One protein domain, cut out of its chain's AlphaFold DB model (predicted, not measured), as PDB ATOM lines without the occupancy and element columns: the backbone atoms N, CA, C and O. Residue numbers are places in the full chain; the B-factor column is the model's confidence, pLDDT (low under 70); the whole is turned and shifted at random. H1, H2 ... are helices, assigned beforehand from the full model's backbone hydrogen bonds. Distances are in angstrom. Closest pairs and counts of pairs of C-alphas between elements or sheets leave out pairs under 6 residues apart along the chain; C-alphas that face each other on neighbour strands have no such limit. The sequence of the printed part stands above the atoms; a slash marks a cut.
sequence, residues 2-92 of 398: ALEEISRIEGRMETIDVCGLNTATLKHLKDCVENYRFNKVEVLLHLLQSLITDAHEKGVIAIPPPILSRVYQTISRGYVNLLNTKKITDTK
ATOM      1  N   ALA A   2      93.711 103.286 125.731       85.56
ATOM      2  CA  ALA A   2      93.016 104.184 124.806       85.56
ATOM      3  C   ALA A   2      91.689 103.571 124.311       85.56
ATOM      4  O   ALA A   2      90.720 104.289 124.107       85.56
ATOM      5  N   LEU A   3      91.609 102.235 124.212       88.50
ATOM      6  CA  LEU A   3      90.362 101.517 123.913       88.50
ATOM      7  C   LEU A   3      89.296 101.722 125.020       88.50
ATOM      8  O   LEU A   3      88.108 101.802 124.738       88.50
ATOM      9  N   GLU A   4      89.745 101.943 126.261       87.50
ATOM     10  CA  GLU A   4      88.944 102.346 127.439       87.50
ATOM     11  C   GLU A   4      88.303 103.752 127.285       87.50
ATOM     12  O   GLU A   4      87.486 104.137 128.108       87.50
ATOM     13  N   GLU A   5      88.666 104.538 126.258       85.19
ATOM     14  CA  GLU A   5      88.099 105.879 125.990       85.19
ATOM     15  C   GLU A   5      87.045 105.901 124.860       85.19
ATOM     16  O   GLU A   5      86.411 106.934 124.615       85.19
ATOM     17  N   ILE A   6      86.891 104.782 124.140       87.88
ATOM     18  CA  ILE A   6      85.891 104.584 123.072       87.88
ATOM     19  C   ILE A   6      84.857 103.508 123.426       87.88
ATOM     20  O   ILE A   6      83.732 103.550 122.930       87.88
ATOM     21  N   SER A   7      85.246 102.560 124.276       85.25
ATOM     22  CA  SER A   7      84.400 101.490 124.786       85.25
ATOM     23  C   SER A   7      83.384 102.021 125.790       85.25
ATOM     24  O   SER A   7      83.702 102.909 126.584       85.25
ATOM     25  N   ARG A   8      82.180 101.445 125.781       73.19
ATOM     26  CA  ARG A   8      81.142 101.715 126.789       73.19
ATOM     27  C   ARG A   8      81.117 100.679 127.925       73.19
ATOM     28  O   ARG A   8      80.331 100.840 128.851       73.19
ATOM     29  N   ILE A   9      82.007  99.681 127.870       72.25
ATOM     30  CA  ILE A   9      82.124  98.563 128.820       72.25
ATOM     31  C   ILE A   9      82.494  99.067 130.224       72.25
ATOM     32  O   ILE A   9      83.473  99.806 130.378       72.25
ATOM     33  N   GLU A  10      81.804  98.608 131.273       62.28
ATOM     34  CA  GLU A  10      82.148  98.934 132.674       62.28
ATOM     35  C   GLU A  10      83.351  98.112 133.195       62.28
ATOM     36  O   GLU A  10      83.283  97.395 134.196       62.28
ATOM     37  N   GLY A  11      84.508  98.218 132.529       68.25
ATOM     38  CA  GLY A  11      85.689  97.408 132.841       68.25
ATOM     39  C   GLY A  11      87.034  98.066 132.526       68.25
ATOM     40  O   GLY A  11      87.227  98.708 131.496       68.25
ATOM     41  N   ARG A  12      88.028  97.837 133.396       77.94
ATOM     42  CA  ARG A  12      89.429  98.163 133.080       77.94
ATOM     43  C   ARG A  12      90.000  97.117 132.134       77.94
ATOM     44  O   ARG A  12      90.209  95.973 132.529       77.94
ATOM     45  N   MET A  13      90.333  97.538 130.923       84.88
ATOM     46  CA  MET A  13      91.036  96.694 129.958       84.88
ATOM     47  C   MET A  13      92.465  96.354 130.420       84.88
ATOM     48  O   MET A  13      93.155  97.193 131.011       84.88
ATOM     49  N   GLU A  14      92.916  95.137 130.106       86.25
ATOM     50  CA  GLU A  14      94.254  94.630 130.431       86.25
ATOM     51  C   GLU A  14      95.354  95.568 129.907       86.25
ATOM     52  O   GLU A  14      95.376  95.930 128.733       86.25
ATOM     53  N   THR A  15      96.301  95.960 130.758       87.94
ATOM     54  CA  THR A  15      97.427  96.820 130.360       87.94
ATOM     55  C   THR A  15      98.722  96.344 131.005       87.94
ATOM     56  O   THR A  15      98.743  96.007 132.188       87.94
ATOM     57  N   ILE A  16      99.803  96.315 130.217       89.06
ATOM     58  CA  ILE A  16     101.127  95.869 130.673       89.06
ATOM     59  C   ILE A  16     101.639  96.792 131.784       89.06
ATOM     60  O   ILE A  16     101.670  98.009 131.618       89.06
ATOM     61  N   ASP A  17     102.044  96.168 132.892       86.44
ATOM     62  CA  ASP A  17     102.777  96.723 134.037       86.44
ATOM     63  C   ASP A  17     102.595  98.231 134.311       86.44
ATOM     64  O   ASP A  17     103.518  99.045 134.230       86.44
ATOM     65  N   VAL A  18     101.381  98.600 134.726       82.12
ATOM     66  CA  VAL A  18     101.068  99.960 135.200       82.12
ATOM     67  C   VAL A  18     101.899 100.341 136.444       82.12
ATOM     68  O   VAL A  18     102.074 101.526 136.726       82.12
ATOM     69  N   CYS A  19     102.432  99.362 137.183       81.81
ATOM     70  CA  CYS A  19     103.247  99.571 138.381       81.81
ATOM     71  C   CYS A  19     104.736  99.813 138.081       81.81
ATOM     72  O   CYS A  19     105.415 100.424 138.905       81.81
ATOM     73  N   GLY A  20     105.231  99.401 136.912       85.25
ATOM     74  CA  GLY A  20     106.592  99.655 136.435       85.25
ATOM     75  C   GLY A  20     106.860 101.116 136.057       85.25
ATOM     76  O   GLY A  20     108.017 101.530 135.950       85.25
ATOM     77  N   LEU A  21     105.817 101.940 135.898       88.06
ATOM     78  CA  LEU A  21     105.986 103.385 135.750       88.06
ATOM     79  C   LEU A  21     106.469 104.021 137.061       88.06
ATOM     80  O   LEU A  21     105.906 103.814 138.132       88.06
ATOM     81  N   ASN A  22     107.472 104.895 136.951       91.81
ATOM     82  CA  ASN A  22     107.981 105.692 138.066       91.81
ATOM     83  C   ASN A  22     106.839 106.440 138.789       91.81
ATOM     84  O   ASN A  22     106.032 107.124 138.154       91.81
ATOM     85  N   THR A  23     106.826 106.379 140.123       91.44
ATOM     86  CA  THR A  23     105.881 107.073 141.013       91.44
ATOM     87  C   THR A  23     105.711 108.560 140.683       91.44
ATOM     88  O   THR A  23     104.612 109.095 140.821       91.44
ATOM     89  N   ALA A  24     106.762 109.238 140.209       91.62
ATOM     90  CA  ALA A  24     106.683 110.626 139.749       91.62
ATOM     91  C   ALA A  24     105.792 110.782 138.501       91.62
ATOM     92  O   ALA A  24     104.947 111.677 138.458       91.62
ATOM     93  N   THR A  25     105.928 109.886 137.519       90.81
ATOM     94  CA  THR A  25     105.105 109.849 136.300       90.81
ATOM     95  C   THR A  25     103.666 109.453 136.622       90.81
ATOM     96  O   THR A  25     102.736 110.098 136.143       90.81
ATOM     97  N   LEU A  26     103.464 108.451 137.485       90.06
ATOM     98  CA  LEU A  26     102.131 108.049 137.951       90.06
ATOM     99  C   LEU A  26     101.424 109.181 138.705       90.06
ATOM    100  O   LEU A  26     100.240 109.425 138.466       90.06
ATOM    101  N   LYS A  27     102.143 109.922 139.561       91.81
ATOM    102  CA  LYS A  27     101.598 111.117 140.212       91.81
ATOM    103  C   LYS A  27     101.247 112.196 139.186       91.81
ATOM    104  O   LYS A  27     100.145 112.723 139.247       91.81
ATOM    105  N   HIS A  28     102.130 112.496 138.234       91.12
ATOM    106  CA  HIS A  28     101.863 113.506 137.207       91.12
ATOM    107  C   HIS A  28     100.621 113.166 136.365       91.12
ATOM    108  O   HIS A  28      99.751 114.015 136.198       91.12
ATOM    109  N   LEU A  29     100.487 111.911 135.921       90.25
ATOM    110  CA  LEU A  29      99.301 111.418 135.213       90.25
ATOM    111  C   LEU A  29      98.026 111.562 136.058       90.25
ATOM    112  O   LEU A  29      96.995 111.989 135.540       90.25
ATOM    113  N   LYS A  30      98.101 111.254 137.359       90.69
ATOM    114  CA  LYS A  30      96.991 111.455 138.299       90.69
ATOM    115  C   LYS A  30      96.626 112.940 138.428       90.69
ATOM    116  O   LYS A  30      95.458 113.289 138.279       90.69
ATOM    117  N   ASP A  31      97.615 113.806 138.639       93.25
ATOM    118  CA  ASP A  31      97.416 115.250 138.784       93.25
ATOM    119  C   ASP A  31      96.796 115.864 137.510       93.25
ATOM    120  O   ASP A  31      95.901 116.704 137.616       93.25
ATOM    121  N   CYS A  32      97.211 115.421 136.315       91.44
ATOM    122  CA  CYS A  32      96.644 115.831 135.021       91.44
ATOM    123  C   CYS A  32      95.162 115.472 134.856       91.44
ATOM    124  O   CYS A  32      94.400 116.283 134.325       91.44
ATOM    125  N   VAL A  33      94.743 114.290 135.315       87.75
ATOM    126  CA  VAL A  33      93.344 113.845 135.222       87.75
ATOM    127  C   VAL A  33      92.479 114.513 136.295       87.75
ATOM    128  O   VAL A  33      91.430 115.065 135.972       87.75
ATOM    129  N   GLU A  34      92.914 114.513 137.559       91.06
ATOM    130  CA  GLU A  34      92.091 114.987 138.683       91.06
ATOM    131  C   GLU A  34      92.030 116.518 138.791       91.06
ATOM    132  O   GLU A  34      90.941 117.075 138.941       91.06
ATOM    133  N   ASN A  35      93.170 117.213 138.692       92.81
ATOM    134  CA  ASN A  35      93.226 118.666 138.904       92.81
ATOM    135  C   ASN A  35      92.985 119.460 137.614       92.81
ATOM    136  O   ASN A  35      92.314 120.490 137.641       92.81
ATOM    137  N   TYR A  36      93.539 118.995 136.488       91.25
ATOM    138  CA  TYR A  36      93.533 119.735 135.218       91.25
ATOM    139  C   TYR A  36      92.504 119.228 134.193       91.25
ATOM    140  O   TYR A  36      92.209 119.943 133.238       91.25
ATOM    141  N   ARG A  37      91.926 118.033 134.401       90.25
ATOM    142  CA  ARG A  37      90.954 117.379 133.500       90.25
ATOM    143  C   ARG A  37      91.452 117.200 132.057       90.25
ATOM    144  O   ARG A  37      90.665 117.270 131.115       90.25
ATOM    145  N   PHE A  38      92.751 116.971 131.874       92.12
ATOM    146  CA  PHE A  38      93.331 116.680 130.559       92.12
ATOM    147  C   PHE A  38      93.042 115.238 130.120       92.12
ATOM    148  O   PHE A  38      92.892 114.345 130.958       92.12
ATOM    149  N   ASN A  39      93.010 114.988 128.805       89.56
ATOM    150  CA  ASN A  39      92.877 113.628 128.290       89.56
ATOM    151  C   ASN A  39      94.145 112.810 128.618       89.56
ATOM    152  O   ASN A  39      95.259 113.142 128.208       89.56
ATOM    153  N   LYS A  40      93.958 111.703 129.344       88.88
ATOM    154  CA  LYS A  40      95.006 110.746 129.732       88.88
ATOM    155  C   LYS A  40      95.788 110.197 128.532       88.88
ATOM    156  O   LYS A  40      97.000 110.027 128.640       88.88
ATOM    157  N   VAL A  41      95.127 109.917 127.409       90.81
ATOM    158  CA  VAL A  41      95.757 109.384 126.189       90.81
ATOM    159  C   VAL A  41      96.647 110.437 125.531       90.81
ATOM    160  O   VAL A  41      97.770 110.124 125.149       90.81
ATOM    161  N   GLU A  42      96.198 111.689 125.467       91.94
ATOM    162  CA  GLU A  42      96.968 112.807 124.909       91.94
ATOM    163  C   GLU A  42      98.220 113.120 125.750       91.94
ATOM    164  O   GLU A  42      99.314 113.296 125.209       91.94
ATOM    165  N   VAL A  43      98.104 113.082 127.083       92.69
ATOM    166  CA  VAL A  43      99.260 113.218 127.988       92.69
ATOM    167  C   VAL A  43     100.247 112.056 127.807       92.69
ATOM    168  O   VAL A  43     101.452 112.286 127.718       92.69
ATOM    169  N   LEU A  44      99.768 110.811 127.689       91.38
ATOM    170  CA  LEU A  44     100.624 109.645 127.418       91.38
ATOM    171  C   LEU A  44     101.311 109.727 126.044       91.38
ATOM    172  O   LEU A  44     102.489 109.383 125.933       91.38
ATOM    173  N   LEU A  45     100.616 110.229 125.020       93.44
ATOM    174  CA  LEU A  45     101.159 110.467 123.680       93.44
ATOM    175  C   LEU A  45     102.336 111.454 123.731       93.44
ATOM    176  O   LEU A  45     103.406 111.173 123.188       93.44
ATOM    177  N   HIS A  46     102.165 112.576 124.433       93.69
ATOM    178  CA  HIS A  46     103.209 113.588 124.598       93.69
ATOM    179  C   HIS A  46     104.403 113.080 125.426       93.69
ATOM    180  O   HIS A  46     105.558 113.332 125.069       93.69
ATOM    181  N   LEU A  47     104.156 112.307 126.491       93.50
ATOM    182  CA  LEU A  47     105.214 111.662 127.281       93.50
ATOM    183  C   LEU A  47     106.033 110.671 126.436       93.50
ATOM    184  O   LEU A  47     107.260 110.672 126.524       93.50
ATOM    185  N   LEU A  48     105.385 109.875 125.578       93.75
ATOM    186  CA  LEU A  48     106.063 108.947 124.665       93.75
ATOM    187  C   LEU A  48     106.929 109.689 123.634       93.75
ATOM    188  O   LEU A  48     108.084 109.326 123.421       93.75
ATOM    189  N   GLN A  49     106.409 110.758 123.027       95.00
ATOM    190  CA  GLN A  49     107.166 111.589 122.081       95.00
ATOM    191  C   GLN A  49     108.381 112.260 122.744       95.00
ATOM    192  O   GLN A  49     109.472 112.299 122.167       95.00
ATOM    193  N   SER A  50     108.215 112.728 123.984       95.00
ATOM    194  CA  SER A  50     109.297 113.310 124.788       95.00
ATOM    195  C   SER A  50     110.383 112.278 125.110       95.00
ATOM    196  O   SER A  50     111.569 112.573 124.975       95.00
ATOM    197  N   LEU A  51     109.992 111.047 125.463       94.56
ATOM    198  CA  LEU A  51     110.913 109.937 125.732       94.56
ATOM    199  C   LEU A  51     111.742 109.555 124.496       94.56
ATOM    200  O   LEU A  51     112.945 109.342 124.614       94.56
ATOM    201  N   ILE A  52     111.128 109.504 123.308       95.00
ATOM    202  CA  ILE A  52     111.839 109.212 122.049       95.00
ATOM    203  C   ILE A  52     112.850 110.326 121.720       95.00
ATOM    204  O   ILE A  52     113.946 110.035 121.239       95.00
ATOM    205  N   THR A  53     112.519 111.587 122.018       94.12
ATOM    206  CA  THR A  53     113.427 112.734 121.831       94.12
ATOM    207  C   THR A  53     114.640 112.633 122.762       94.12
ATOM    208  O   THR A  53     115.777 112.621 122.296       94.12
ATOM    209  N   ASP A  54     114.404 112.461 124.065       95.62
ATOM    210  CA  ASP A  54     115.437 112.305 125.100       95.62
ATOM    211  C   ASP A  54     116.356 111.090 124.843       95.62
ATOM    212  O   ASP A  54     117.580 111.185 124.968       95.62
ATOM    213  N   ALA A  55     115.795 109.962 124.398       94.75
ATOM    214  CA  ALA A  55     116.556 108.763 124.045       94.75
ATOM    215  C   ALA A  55     117.398 108.928 122.763       94.75
ATOM    216  O   ALA A  55     118.447 108.288 122.630       94.75
ATOM    217  N   HIS A  56     116.985 109.792 121.830       93.94
ATOM    218  CA  HIS A  56     117.782 110.141 120.652       93.94
ATOM    219  C   HIS A  56     118.921 111.110 121.004       93.94
ATOM    220  O   HIS A  56     120.065 110.845 120.636       93.94
ATOM    221  N   GLU A  57     118.659 112.165 121.787       93.81
ATOM    222  CA  GLU A  57     119.697 113.101 122.265       93.81
ATOM    223  C   GLU A  57     120.794 112.395 123.080       93.81
ATOM    224  O   GLU A  57     121.975 112.720 122.959       93.81
ATOM    225  N   LYS A  58     120.424 111.379 123.871       95.19
ATOM    226  CA  LYS A  58     121.363 110.540 124.640       95.19
ATOM    227  C   LYS A  58     122.106 109.492 123.804       95.19
ATOM    228  O   LYS A  58     122.932 108.767 124.355       95.19
ATOM    229  N   GLY A  59     121.810 109.367 122.510       92.06
ATOM    230  CA  GLY A  59     122.420 108.371 121.624       92.06
ATOM    231  C   GLY A  59     121.990 106.922 121.885       92.06
ATOM    232  O   GLY A  59     122.579 106.014 121.307       92.06
ATOM    233  N   VAL A  60     120.962 106.689 122.714       93.69
ATOM    234  CA  VAL A  60     120.376 105.352 122.933       93.69
ATOM    235  C   VAL A  60     119.695 104.872 121.649       93.69
ATOM    236  O   VAL A  60     119.823 103.714 121.265       93.69
ATOM    237  N   ILE A  61     119.024 105.787 120.941       90.38
ATOM    238  CA  ILE A  61     118.422 105.540 119.627       90.38
ATOM    239  C   ILE A  61     119.337 106.131 118.543       90.38
ATOM    240  O   ILE A  61     119.122 107.241 118.048       90.38
ATOM    241  N   ALA A  62     120.371 105.373 118.167       89.94
ATOM    242  CA  ALA A  62     121.364 105.725 117.143       89.94
ATOM    243  C   ALA A  62     120.834 105.568 115.694       89.94
ATOM    244  O   ALA A  62     121.477 104.974 114.829       89.94
ATOM    245  N   ILE A  63     119.630 106.085 115.429       91.56
ATOM    246  CA  ILE A  63     118.909 105.983 114.149       91.56
ATOM    247  C   ILE A  63     118.965 107.339 113.419       91.56
ATOM    248  O   ILE A  63     118.763 108.370 114.062       91.56
ATOM    249  N   PRO A  64     119.200 107.394 112.091       92.31
ATOM    250  CA  PRO A  64     119.246 108.662 111.363       92.31
ATOM    251  C   PRO A  64     117.873 109.376 111.352       92.31
ATOM    252  O   PRO A  64     116.843 108.714 111.158       92.31
ATOM    253  N   PRO A  65     117.820 110.721 111.479       90.38
ATOM    254  CA  PRO A  65     116.570 111.468 111.673       90.38
ATOM    255  C   PRO A  65     115.422 111.197 110.676       90.38
ATOM    256  O   PRO A  65     114.275 111.139 111.126       90.38
ATOM    257  N   PRO A  66     115.650 110.961 109.363       91.50
ATOM    258  CA  PRO A  66     114.563 110.641 108.429       91.50
ATOM    259  C   PRO A  66     113.817 109.337 108.754       91.50
ATOM    260  O   PRO A  66     112.634 109.212 108.439       91.50
ATOM    261  N   ILE A  67     114.483 108.371 109.397       92.12
ATOM    262  CA  ILE A  67     113.848 107.128 109.859       92.12
ATOM    263  C   ILE A  67     113.124 107.382 111.185       92.12
ATOM    264  O   ILE A  67     111.981 106.956 111.340       92.12
ATOM    265  N   LEU A  68     113.727 108.142 112.106       92.62
ATOM    266  CA  LEU A  68     113.097 108.493 113.384       92.62
ATOM    267  C   LEU A  68     111.800 109.303 113.193       92.62
ATOM    268  O   LEU A  68     110.805 109.045 113.869       92.62
ATOM    269  N   SER A  69     111.755 110.205 112.204       93.94
ATOM    270  CA  SER A  69     110.539 110.938 111.808       93.94
ATOM    271  C   SER A  69     109.356 110.005 111.501       93.94
ATOM    272  O   SER A  69     108.217 110.305 111.862       93.94
ATOM    273  N   ARG A  70     109.608 108.828 110.910       94.38
ATOM    274  CA  ARG A  70     108.560 107.836 110.615       94.38
ATOM    275  C   ARG A  70     107.906 107.280 111.882       94.38
ATOM    276  O   ARG A  70     106.712 107.001 111.851       94.38
ATOM    277  N   VAL A  71     108.642 107.161 112.990       93.75
ATOM    278  CA  VAL A  71     108.097 106.693 114.278       93.75
ATOM    279  C   VAL A  71     107.048 107.683 114.791       93.75
ATOM    280  O   VAL A  71     105.913 107.289 115.062       93.75
ATOM    281  N   TYR A  72     107.374 108.979 114.808       94.19
ATOM    282  CA  TYR A  72     106.430 110.047 115.159       94.19
ATOM    283  C   TYR A  72     105.202 110.078 114.237       94.19
ATOM    284  O   TYR A  72     104.077 110.228 114.715       94.19
ATOM    285  N   GLN A  73     105.390 109.878 112.928       94.69
ATOM    286  CA  GLN A  73     104.284 109.807 111.965       94.69
ATOM    287  C   GLN A  73     103.351 108.618 112.236       94.69
ATOM    288  O   GLN A  73     102.135 108.792 112.213       94.69
ATOM    289  N   THR A  74     103.884 107.424 112.513       94.50
ATOM    290  CA  THR A  74     103.073 106.236 112.838       94.50
ATOM    291  C   THR A  74     102.308 106.419 114.150       94.50
ATOM    292  O   THR A  74     101.110 106.148 114.193       94.50
ATOM    293  N   ILE A  75     102.959 106.957 115.185       94.44
ATOM    294  CA  ILE A  75     102.331 107.278 116.479       94.44
ATOM    295  C   ILE A  75     101.186 108.292 116.299       94.44
ATOM    296  O   ILE A  75     100.080 108.075 116.791       94.44
ATOM    297  N   SER A  76     101.416 109.363 115.531       93.81
ATOM    298  CA  SER A  76     100.398 110.378 115.228       93.81
ATOM    299  C   SER A  76      99.212 109.804 114.436       93.81
ATOM    300  O   SER A  76      98.058 110.048 114.785       93.81
ATOM    301  N   ARG A  77      99.465 108.949 113.433       95.12
ATOM    302  CA  ARG A  77      98.407 108.228 112.694       95.12
ATOM    303  C   ARG A  77      97.575 107.324 113.606       95.12
ATOM    304  O   ARG A  77      96.359 107.287 113.457       95.12
ATOM    305  N   GLY A  78      98.202 106.647 114.572       93.00
ATOM    306  CA  GLY A  78      97.497 105.860 115.590       93.00
ATOM    307  C   GLY A  78      96.524 106.707 116.419       93.00
ATOM    308  O   GLY A  78      95.371 106.318 116.599       93.00
ATOM    309  N   TYR A  79      96.944 107.901 116.844       94.12
ATOM    310  CA  TYR A  79      96.075 108.841 117.561       94.12
ATOM    311  C   TYR A  79      94.943 109.400 116.681       94.12
ATOM    312  O   TYR A  79      93.796 109.459 117.116       94.12
ATOM    313  N   VAL A  80      95.216 109.730 115.414       94.62
ATOM    314  CA  VAL A  80      94.170 110.145 114.457       94.62
ATOM    315  C   VAL A  80      93.147 109.028 114.222       94.62
ATOM    316  O   VAL A  80      91.953 109.313 114.137       94.62
ATOM    317  N   ASN A  81      93.578 107.765 114.175       94.44
ATOM    318  CA  ASN A  81      92.669 106.623 114.079       94.44
ATOM    319  C   ASN A  81      91.789 106.494 115.329       94.44
ATOM    320  O   ASN A  81      90.576 106.391 115.178       94.44
ATOM    321  N   LEU A  82      92.352 106.611 116.539       93.19
ATOM    322  CA  LEU A  82      91.570 106.654 117.783       93.19
ATOM    323  C   LEU A  82      90.516 107.771 117.754       93.19
ATOM    324  O   LEU A  82      89.358 107.525 118.070       93.19
ATOM    325  N   LEU A  83      90.887 108.982 117.324       93.31
ATOM    326  CA  LEU A  83      89.950 110.103 117.188       93.31
ATOM    327  C   LEU A  83      88.886 109.869 116.104       93.31
ATOM    328  O   LEU A  83      87.790 110.416 116.201       93.31
ATOM    329  N   ASN A  84      89.171 109.074 115.070       94.38
ATOM    330  CA  ASN A  84      88.170 108.666 114.084       94.38
ATOM    331  C   ASN A  84      87.199 107.634 114.667       94.38
ATOM    332  O   ASN A  84      85.995 107.793 114.490       94.38
ATOM    333  N   THR A  85      87.687 106.653 115.428       92.94
ATOM    334  CA  THR A  85      86.836 105.712 116.171       92.94
ATOM    335  C   THR A  85      85.983 106.434 117.213       92.94
ATOM    336  O   THR A  85      84.787 106.172 117.320       92.94
ATOM    337  N   LYS A  86      86.551 107.425 117.913       91.75
ATOM    338  CA  LYS A  86      85.824 108.245 118.887       91.75
ATOM    339  C   LYS A  86      84.640 108.986 118.257       91.75
ATOM    340  O   LYS A  86      83.560 108.996 118.830       91.75
ATOM    341  N   LYS A  87      84.793 109.521 117.036       92.00
ATOM    342  CA  LYS A  87      83.675 110.146 116.300       92.00
ATOM    343  C   LYS A  87      82.508 109.187 116.073       92.00
ATOM    344  O   LYS A  87      81.387 109.669 116.028       92.00
ATOM    345  N   ILE A  88      82.744 107.882 115.921       91.50
ATOM    346  CA  ILE A  88      81.665 106.903 115.719       91.50
ATOM    347  C   ILE A  88      80.840 106.780 117.009       91.50
ATOM    348  O   ILE A  88      79.648 107.060 116.983       91.50
ATOM    349  N   THR A  89      81.472 106.492 118.154       88.88
ATOM    350  CA  THR A  89      80.758 106.364 119.444       88.88
ATOM    351  C   THR A  89      80.186 107.695 119.971       88.88
ATOM    352  O   THR A  89      79.146 107.692 120.629       88.88
ATOM    353  N   ASP A  90      80.791 108.846 119.650       88.81
ATOM    354  CA  ASP A  90      80.273 110.166 120.050       88.81
ATOM    355  C   ASP A  90      79.126 110.671 119.139       88.81
ATOM    356  O   ASP A  90      78.253 111.412 119.603       88.81
ATOM    357  N   THR A  91      79.085 110.294 117.850       90.50
ATOM    358  CA  THR A  91      78.092 110.803 116.873       90.50
ATOM    359  C   THR A  91      76.834 109.935 116.842       90.50
ATOM    360  O   THR A  91      76.540 109.271 115.850       90.50
ATOM    361  N   LYS A  92      76.068 109.971 117.936       86.31
ATOM    362  CA  LYS A  92      74.781 109.262 118.055       86.31
ATOM    363  C   LYS A  92      73.768 109.704 116.994       86.31
ATOM    364  O   LYS A  92      73.741 110.877 116.599       86.31
TER     365      LYS A  92
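What this domain is: This is residues 2 to 92 of the 398 residues of the protein "Hypothetical protein" of Brandtodinium nutricula (UniProt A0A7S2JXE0). Two long helices, H2 and H3, run side by side in opposite ways, loosely spaced, and a shorter helix, H1, packs on the first residues of H2, with H2 in the middle between H1 and H3. Before H1 comes a long winding stretch with no named element, residues 2 to 22; residues 19 to 24 stick out free. The printed part has 91 residues, with three named helices in the order H1, H2, H3 and no named strand; the class is all helix. The whole is loose, with a radius of gyration of the C-alphas of 15.5 A and spans of 45 by 30 by 25 A.

Where its parts are: Start at C-alpha 2, at (93.016, 104.184, 124.806), and pass residues 2 to 22. Find C-alpha 23 at (105.881, 107.073, 141.013); from there H1 runs over residues 23 to 34, 16.1 A. H2, residues 40 to 57, is 25.9 A long. H3, residues 65 to 90, is 37.3 A long and ends at C-alpha 90, at (80.273, 110.166, 120.050).

How they stand to each other: Look first at Val 33 and Lys 40, whose C-alphas, 6.5 A apart, are the closest of H1 and H2. These two helices touch, with residues 29 to 33 and 40 to 43 alone, and form a helical hairpin: they run opposite ways at a steep tilt of 36 degrees, only just steep. H2 and H3 are close but not clearly touching; their closest C-alphas, those of Gln 49 and Tyr 72, are 7.1 A apart. They run opposite ways at a shallow tilt of 2 degrees. H1 and H3 are apart. Every O i to N i+4 pair is within hydrogen-bond range in H1 and H2, and 18 of 22 are in H3.

The domain as a whole: The two C-alphas farthest apart are those of Gly 59 and Lys 92, at 47.8 A. The printed part has no cut. The link from H1 to H2 is tight, and that from H2 to H3 is short. In this model the mean pLDDT of the printed part is 90.2; look for values under 70 at residues 10 to 11.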